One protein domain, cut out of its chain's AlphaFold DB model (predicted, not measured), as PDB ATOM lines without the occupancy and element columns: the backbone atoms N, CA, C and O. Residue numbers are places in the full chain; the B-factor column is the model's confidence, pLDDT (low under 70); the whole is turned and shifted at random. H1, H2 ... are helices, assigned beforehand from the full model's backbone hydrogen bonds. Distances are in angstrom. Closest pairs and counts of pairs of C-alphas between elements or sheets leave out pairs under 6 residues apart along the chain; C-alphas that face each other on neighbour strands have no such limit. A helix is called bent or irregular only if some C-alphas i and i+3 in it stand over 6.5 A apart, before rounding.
ATOM      1  N   ILE A  56      31.592  46.049 -14.574       96.06
ATOM      2  CA  ILE A  56      32.647  45.047 -14.407       96.06
ATOM      3  C   ILE A  56      33.730  45.255 -15.487       96.06
ATOM      4  O   ILE A  56      33.439  45.116 -16.685       96.06
ATOM      5  N   PRO A  57      34.997  45.506 -15.097       95.19
ATOM      6  CA  PRO A  57      36.066  45.827 -16.045       95.19
ATOM      7  C   PRO A  57      36.509  44.617 -16.881       95.19
ATOM      8  O   PRO A  57      37.081  44.778 -17.952       95.19
ATOM      9  N   GLN A  58      36.244  43.396 -16.409       94.31
ATOM     10  CA  GLN A  58      36.622  42.158 -17.090       94.31
ATOM     11  C   GLN A  58      35.490  41.637 -17.978       94.31
ATOM     12  O   GLN A  58      34.456  41.196 -17.476       94.31
ATOM     13  N   ASP A  59      35.722  41.603 -19.289       94.06
ATOM     14  CA  ASP A  59      34.727  41.237 -20.306       94.06
ATOM     15  C   ASP A  59      34.068  39.879 -20.056       94.06
ATOM     16  O   ASP A  59      32.843  39.779 -20.053       94.06
ATOM     17  N   ASN A  60      34.860  38.847 -19.759       95.19
ATOM     18  CA  ASN A  60      34.344  37.496 -19.520       95.19
ATOM     19  C   ASN A  60      33.376  37.460 -18.329       95.19
ATOM     20  O   ASN A  60      32.328  36.817 -18.387       95.19
ATOM     21  N   LYS A  61      33.708  38.185 -17.252       94.62
ATOM     22  CA  LYS A  61      32.874  38.263 -16.047       94.62
ATOM     23  C   LYS A  61      31.629  39.108 -16.280       94.62
ATOM     24  O   LYS A  61      30.552  38.729 -15.833       94.62
ATOM     25  N   ARG A  62      31.764  40.210 -17.022       97.25
ATOM     26  CA  ARG A  62      30.642  41.055 -17.438       97.25
ATOM     27  C   ARG A  62      29.632  40.265 -18.265       97.25
ATOM     28  O   ARG A  62      28.448  40.287 -17.948       97.25
ATOM     29  N   MET A  63      30.091  39.539 -19.283       97.12
ATOM     30  CA  MET A  63      29.223  38.717 -20.132       97.12
ATOM     31  C   MET A  63      28.512  37.632 -19.326       97.12
ATOM     32  O   MET A  63      27.292  37.517 -19.408       97.12
ATOM     33  N   PHE A  64      29.248  36.918 -18.470       96.56
ATOM     34  CA  PHE A  64      28.659  35.914 -17.586       96.56
ATOM     35  C   PHE A  64      27.581  36.503 -16.664       96.56
ATOM     36  O   PHE A  64      26.489  35.949 -16.562       96.56
ATOM     37  N   ALA A  65      27.858  37.645 -16.024       96.50
ATOM     38  CA  ALA A  65      26.895  38.313 -15.154       96.50
ATOM     39  C   ALA A  65      25.629  38.720 -15.924       96.50
ATOM     40  O   ALA A  65      24.519  38.440 -15.476       96.50
ATOM     41  N   LEU A  66      25.781  39.328 -17.106       97.62
ATOM     42  CA  LEU A  66      24.658  39.740 -17.951       97.62
ATOM     43  C   LEU A  66      23.784  38.552 -18.369       97.62
ATOM     44  O   LEU A  66      22.557  38.639 -18.291       97.62
ATOM     45  N   ASP A  67      24.399  37.452 -18.799       97.81
ATOM     46  CA  ASP A  67      23.665  36.263 -19.227       97.81
ATOM     47  C   ASP A  67      22.953  35.597 -18.052       97.81
ATOM     48  O   ASP A  67      21.770  35.270 -18.166       97.81
ATOM     49  N   ARG A  68      23.606  35.512 -16.885       96.38
ATOM     50  CA  ARG A  68      22.986  34.942 -15.687       96.38
ATOM     51  C   ARG A  68      21.810  35.776 -15.177       96.38
ATOM     52  O   ARG A  68      20.782  35.206 -14.817       96.38
ATOM     53  N   ILE A  69      21.918  37.108 -15.196       96.81
ATOM     54  CA  ILE A  69      20.806  38.011 -14.849       96.81
ATOM     55  C   ILE A  69      19.630  37.778 -15.807       96.81
ATOM     56  O   ILE A  69      18.492  37.608 -15.377       96.81
ATOM     57  N   ARG A  70      19.887  37.741 -17.120       96.62
ATOM     58  CA  ARG A  70      18.836  37.522 -18.128       96.62
ATOM     59  C   ARG A  70      18.151  36.173 -17.969       96.62
ATOM     60  O   ARG A  70      16.937  36.095 -18.147       96.62
ATOM     61  N   GLU A  71      18.916  35.129 -17.680       96.50
ATOM     62  CA  GLU A  71      18.401  33.783 -17.453       96.50
ATOM     63  C   GLU A  71      17.515  33.734 -16.204       96.50
ATOM     64  O   GLU A  71      16.355  33.343 -16.313       96.50
ATOM     65  N   GLY A  72      17.977  34.263 -15.066       94.19
ATOM     66  CA  GLY A  72      17.196  34.264 -13.823       94.19
ATOM     67  C   GLY A  72      15.853  35.003 -13.932       94.19
ATOM     68  O   GLY A  72      14.834  34.536 -13.422       94.19
ATOM     69  N   PHE A  73      15.801  36.123 -14.664       94.38
ATOM     70  CA  PHE A  73      14.539  36.834 -14.930       94.38
ATOM     71  C   PHE A  73      13.651  36.129 -15.967       94.38
ATOM     72  O   PHE A  73      12.433  36.310 -15.977       94.38
ATOM     73  N   ARG A  74      14.236  35.326 -16.861       94.12
ATOM     74  CA  ARG A  74      13.479  34.527 -17.832       94.12
ATOM     75  C   ARG A  74      12.828  33.322 -17.161       94.12
ATOM     76  O   ARG A  74      11.663  33.054 -17.438       94.12
ATOM     77  N   GLU A  75      13.561  32.646 -16.281       92.50
ATOM     78  CA  GLU A  75      13.090  31.502 -15.495       92.50
ATOM     79  C   GLU A  75      11.945  31.893 -14.547       92.50
ATOM     80  O   GLU A  75      10.979  31.150 -14.404       92.50
ATOM     81  N   SER A  76      12.000  33.093 -13.965       89.19
ATOM     82  CA  SER A  76      11.000  33.589 -13.005       89.19
ATOM     83  C   SER A  76       9.775  34.271 -13.628       89.19
ATOM     84  O   SER A  76       8.828  34.600 -12.918       89.19
ATOM     85  N   LYS A  77       9.733  34.465 -14.956       87.75
ATOM     86  CA  LYS A  77       8.689  35.253 -15.646       87.75
ATOM     87  C   LYS A  77       7.251  34.762 -15.403       87.75
ATOM     88  O   LYS A  77       6.315  35.548 -15.538       87.75
ATOM     89  N   GLY A  78       7.080  33.470 -15.130       87.19
ATOM     90  CA  GLY A  78       5.779  32.835 -14.917       87.19
ATOM     91  C   GLY A  78       5.426  32.577 -13.454       87.19
ATOM     92  O   GLY A  78       4.412  31.933 -13.212       87.19
ATOM     93  N   GLU A  79       6.248  33.017 -12.499       88.56
ATOM     94  CA  GLU A  79       5.972  32.785 -11.082       88.56
ATOM     95  C   GLU A  79       4.791  33.649 -10.619       88.56
ATOM     96  O   GLU A  79       4.719  34.843 -10.917       88.56
ATOM     97  N   THR A  80       3.851  33.026  -9.914       88.94
ATOM     98  CA  THR A  80       2.623  33.671  -9.416       88.94
ATOM     99  C   THR A  80       2.501  33.592  -7.901       88.94
ATOM    100  O   THR A  80       1.645  34.257  -7.329       88.94
ATOM    101  N   ASP A  81       3.326  32.767  -7.254       90.31
ATOM    102  CA  ASP A  81       3.380  32.646  -5.802       90.31
ATOM    103  C   ASP A  81       4.082  33.869  -5.197       90.31
ATOM    104  O   ASP A  81       5.267  34.116  -5.436       90.31
ATOM    105  N   GLU A  82       3.337  34.639  -4.408       88.00
ATOM    106  CA  GLU A  82       3.800  35.885  -3.801       88.00
ATOM    107  C   GLU A  82       5.022  35.682  -2.893       88.00
ATOM    108  O   GLU A  82       5.959  36.486  -2.931       88.00
ATOM    109  N   GLU A  83       5.080  34.582  -2.136       90.69
ATOM    110  CA  GLU A  83       6.212  34.322  -1.244       90.69
ATOM    111  C   GLU A  83       7.468  33.971  -2.045       90.69
ATOM    112  O   GLU A  83       8.564  34.445  -1.730       90.69
ATOM    113  N   LYS A  84       7.329  33.218  -3.141       91.06
ATOM    114  CA  LYS A  84       8.460  32.942  -4.038       91.06
ATOM    115  C   LYS A  84       8.934  34.192  -4.758       91.06
ATOM    116  O   LYS A  84      10.140  34.408  -4.852       91.06
ATOM    117  N   ILE A  85       8.017  35.038  -5.225       90.62
ATOM    118  CA  ILE A  85       8.364  36.325  -5.834       90.62
ATOM    119  C   ILE A  85       9.164  37.163  -4.832       90.62
ATOM    120  O   ILE A  85      10.232  37.677  -5.169       90.62
ATOM    121  N   ARG A  86       8.712  37.245  -3.575       91.06
ATOM    122  CA  ARG A  86       9.428  37.954  -2.506       91.06
ATOM    123  C   ARG A  86      10.831  37.384  -2.290       91.06
ATOM    124  O   ARG A  86      11.796  38.144  -2.220       91.06
ATOM    125  N   GLN A  87      10.970  36.062  -2.237       93.12
ATOM    126  CA  GLN A  87      12.270  35.394  -2.114       93.12
ATOM    127  C   GLN A  87      13.188  35.683  -3.308       93.12
ATOM    128  O   GLN A  87      14.375  35.950  -3.117       93.12
ATOM    129  N   MET A  88      12.648  35.699  -4.529       93.19
ATOM    130  CA  MET A  88      13.389  36.062  -5.739       93.19
ATOM    131  C   MET A  88      13.877  37.511  -5.701       93.19
ATOM    132  O   MET A  88      15.010  37.778  -6.097       93.19
ATOM    133  N   PHE A  89      13.072  38.441  -5.177       94.56
ATOM    134  CA  PHE A  89      13.512  39.818  -4.951       94.56
ATOM    135  C   PHE A  89      14.668  39.889  -3.957       94.56
ATOM    136  O   PHE A  89      15.675  40.524  -4.266       94.56
ATOM    137  N   LEU A  90      14.557  39.227  -2.798       95.31
ATOM    138  CA  LEU A  90      15.650  39.177  -1.820       95.31
ATOM    139  C   LEU A  90      16.933  38.629  -2.448       95.31
ATOM    140  O   LEU A  90      17.980  39.264  -2.351       95.31
ATOM    141  N   LEU A  91      16.834  37.500  -3.152       95.44
ATOM    142  CA  LEU A  91      17.965  36.906  -3.856       95.44
ATOM    143  C   LEU A  91      18.569  37.881  -4.877       95.44
ATOM    144  O   LEU A  91      19.789  38.012  -4.949       95.44
ATOM    145  N   GLY A  92      17.736  38.578  -5.649       95.81
ATOM    146  CA  GLY A  92      18.191  39.552  -6.636       95.81
ATOM    147  C   GLY A  92      18.904  40.758  -6.015       95.81
ATOM    148  O   GLY A  92      19.908  41.209  -6.562       95.81
ATOM    149  N   TYR A  93      18.459  41.246  -4.853       97.06
ATOM    150  CA  TYR A  93      19.172  42.294  -4.112       97.06
ATOM    151  C   TYR A  93      20.516  41.803  -3.562       97.06
ATOM    152  O   TYR A  93      21.515  42.506  -3.689       97.06
ATOM    153  N   THR A  94      20.584  40.577  -3.039       97.56
ATOM    154  CA  THR A  94      21.860  39.971  -2.618       97.56
ATOM    155  C   THR A  94      22.827  39.802  -3.794       97.56
ATOM    156  O   THR A  94      24.034  40.024  -3.667       97.56
ATOM    157  N   GLN A  95      22.312  39.432  -4.970       95.94
ATOM    158  CA  GLN A  95      23.110  39.354  -6.195       95.94
ATOM    159  C   GLN A  95      23.614  40.732  -6.633       95.94
ATOM    160  O   GLN A  95      24.757  40.834  -7.075       95.94
ATOM    161  N   LEU A  96      22.798  41.780  -6.492       97.44
ATOM    162  CA  LEU A  96      23.204  43.151  -6.794       97.44
ATOM    163  C   LEU A  96      24.387  43.583  -5.924       97.44
ATOM    164  O   LEU A  96      25.416  43.971  -6.471       97.44
ATOM    165  N   GLU A  97      24.275  43.425  -4.604       97.56
ATOM    166  CA  GLU A  97      25.356  43.738  -3.659       97.56
ATOM    167  C   GLU A  97      26.639  42.967  -4.008       97.56
ATOM    168  O   GLU A  97      27.732  43.528  -4.078       97.56
ATOM    169  N   SER A  98      26.501  41.680  -4.333       97.12
ATOM    170  CA  SER A  98      27.633  40.845  -4.746       97.12
ATOM    171  C   SER A  98      28.314  41.364  -6.018       97.12
ATOM    172  O   SER A  98      29.542  41.347  -6.109       97.12
ATOM    173  N   ILE A  99      27.539  41.814  -7.011       96.56
ATOM    174  CA  ILE A  99      28.066  42.375  -8.263       96.56
ATOM    175  C   ILE A  99      28.770  43.707  -8.004       96.56
ATOM    176  O   ILE A  99      29.837  43.940  -8.572       96.56
ATOM    177  N   GLU A 100      28.209  44.567  -7.159       96.88
ATOM    178  CA  GLU A 100      28.801  45.861  -6.804       96.88
ATOM    179  C   GLU A 100      30.160  45.673  -6.119       96.88
ATOM    180  O   GLU A 100      31.162  46.215  -6.590       96.88
ATOM    181  N   VAL A 101      30.232  44.798  -5.109       97.56
ATOM    182  CA  VAL A 101      31.487  44.459  -4.414       97.56
ATOM    183  C   VAL A 101      32.524  43.873  -5.376       97.56
ATOM    184  O   VAL A 101      33.696  44.256  -5.359       97.56
ATOM    185  N   GLN A 102      32.116  42.953  -6.256       94.75
ATOM    186  CA  GLN A 102      33.022  42.378  -7.254       94.75
ATOM    187  C   GLN A 102      33.534  43.431  -8.235       94.75
ATOM    188  O   GLN A 102      34.707  43.413  -8.606       94.75
ATOM    189  N   THR A 103      32.666  44.341  -8.660       96.19
ATOM    190  CA  THR A 103      33.011  45.417  -9.588       96.19
ATOM    191  C   THR A 103      34.046  46.348  -8.979       96.19
ATOM    192  O   THR A 103      35.058  46.636  -9.622       96.19
ATOM    193  N   GLU A 104      33.828  46.779  -7.736       96.12
ATOM    194  CA  GLU A 104      34.766  47.624  -7.001       96.12
ATOM    195  C   GLU A 104      36.123  46.927  -6.856       96.12
ATOM    196  O   GLU A 104      37.158  47.467  -7.255       96.12
ATOM    197  N   HIS A 105      36.120  45.682  -6.374       95.81
ATOM    198  CA  HIS A 105      37.344  44.919  -6.177       95.81
ATOM    199  C   HIS A 105      38.135  44.735  -7.479       95.81
ATOM    200  O   HIS A 105      39.349  44.949  -7.513       95.81
ATOM    201  N   LEU A 106      37.460  44.371  -8.572       94.31
ATOM    202  CA  LEU A 106      38.113  44.182  -9.866       94.31
ATOM    203  C   LEU A 106      38.640  45.493 -10.440       94.31
ATOM    204  O   LEU A 106      39.725  45.496 -11.013       94.31
ATOM    205  N   SER A 107      37.920  46.597 -10.252       94.19
ATOM    206  CA  SER A 107      38.377  47.923 -10.675       94.19
ATOM    207  C   SER A 107      39.643  48.333  -9.922       94.19
ATOM    208  O   SER A 107      40.619  48.766 -10.538       94.19
ATOM    209  N   ASN A 108      39.677  48.089  -8.609       94.81
ATOM    210  CA  ASN A 108      40.850  48.332  -7.774       94.81
ATOM    211  C   ASN A 108      42.046  47.489  -8.239       94.81
ATOM    212  O   ASN A 108      43.135  48.030  -8.436       94.81
ATOM    213  N   LEU A 109      41.849  46.195  -8.514       94.19
ATOM    214  CA  LEU A 109      42.908  45.326  -9.041       94.19
ATOM    215  C   LEU A 109      43.417  45.777 -10.414       94.19
ATOM    216  O   LEU A 109      44.626  45.811 -10.636       94.19
ATOM    217  N   THR A 110      42.520  46.144 -11.331       91.44
ATOM    218  CA  THR A 110      42.906  46.637 -12.658       91.44
ATOM    219  C   THR A 110      43.737  47.916 -12.546       91.44
ATOM    220  O   THR A 110      44.780  48.019 -13.194       91.44
ATOM    221  N   SER A 111      43.336  48.850 -11.676       91.44
ATOM    222  CA  SER A 111      44.097  50.080 -11.431       91.44
ATOM    223  C   SER A 111      45.489  49.790 -10.853       91.44
ATOM    224  O   SER A 111      46.489  50.297 -11.362       91.44
ATOM    225  N   PHE A 112      45.581  48.887  -9.873       92.75
ATOM    226  CA  PHE A 112      46.836  48.508  -9.231       92.75
ATOM    227  C   PHE A 112      47.823  47.859 -10.207       92.75
ATOM    228  O   PHE A 112      49.000  48.220 -10.235       92.75
ATOM    229  N   ILE A 113      47.345  46.935 -11.044       89.88
ATOM    230  CA  ILE A 113      48.177  46.271 -12.056       89.88
ATOM    231  C   ILE A 113      48.697  47.293 -13.075       89.88
ATOM    232  O   ILE A 113      49.877  47.256 -13.421       89.88
ATOM    233  N   SER A 114      47.848  48.229 -13.518       86.56
ATOM    234  CA  SER A 114      48.251  49.272 -14.469       86.56
ATOM    235  C   SER A 114      49.306  50.235 -13.907       86.56
ATOM    236  O   SER A 114      50.180  50.686 -14.643       86.56
ATOM    237  N   ALA A 115      49.273  50.511 -12.599       87.06
ATOM    238  CA  ALA A 115      50.256  51.367 -11.942       87.06
ATOM    239  C   ALA A 115      51.635  50.692 -11.820       87.06
ATOM    240  O   ALA A 115      52.656  51.363 -11.942       87.06
TER     241      ALA A 115
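This is residues 56 to 115 of the 124 residues of the protein "Hypothetical protein" of Hemiselmis andersenii (UniProt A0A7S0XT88). Two helices make a long, narrow U with uneven arms: H1 runs out, a loop turns at one end, and the longer H2 folds back alongside H1 and reaches on past the level of its first residue. The two arms keep a small gap between them. The printed part has 60 residues, with two named helices, H1 then H2, and no named strand; the class is all helix. The whole is loose, with a radius of gyration of the C-alphas of 14.9 A, and its outline is a rod of 51 by 18 by 6 A.

The printed part begins with residues 56 to 58, before the first helix. H1 is residues 59 to 75, from C-alpha 59 at (34.727, 41.237, -20.306) to C-alpha 75 at (13.090, 31.502, -15.495), 24.2 A. Residues 76 to 81 follow. H2 is residues 82 to 115, from C-alpha 82 at (3.800, 35.885, -3.801) to C-alpha 115 at (50.256, 51.367, -11.942), 49.6 A. Neither helix is bent.

H1 has the N-to-C direction (-0.95, -0.26, 0.14), with x falling along it. H2 has the direction (0.93, 0.32, -0.20), with x rising. H1 and H2 are near each other: their closest C-alphas are 8.1 A apart, and 13 pairs are within 10 A. The 6 residues between them form a short link. In H1 and H2 every O i to N i+4 pair is within hydrogen-bond range.

The two C-alphas farthest apart are those of Thr 80 and Ala 115, at 50.9 A. The first and last printed C-alphas, of Ile 56 and Ala 115, are 18.9 A apart. The printed part has no cut, and no link is long. The mean pLDDT of the printed part is 94.0, and no printed residue is under 70.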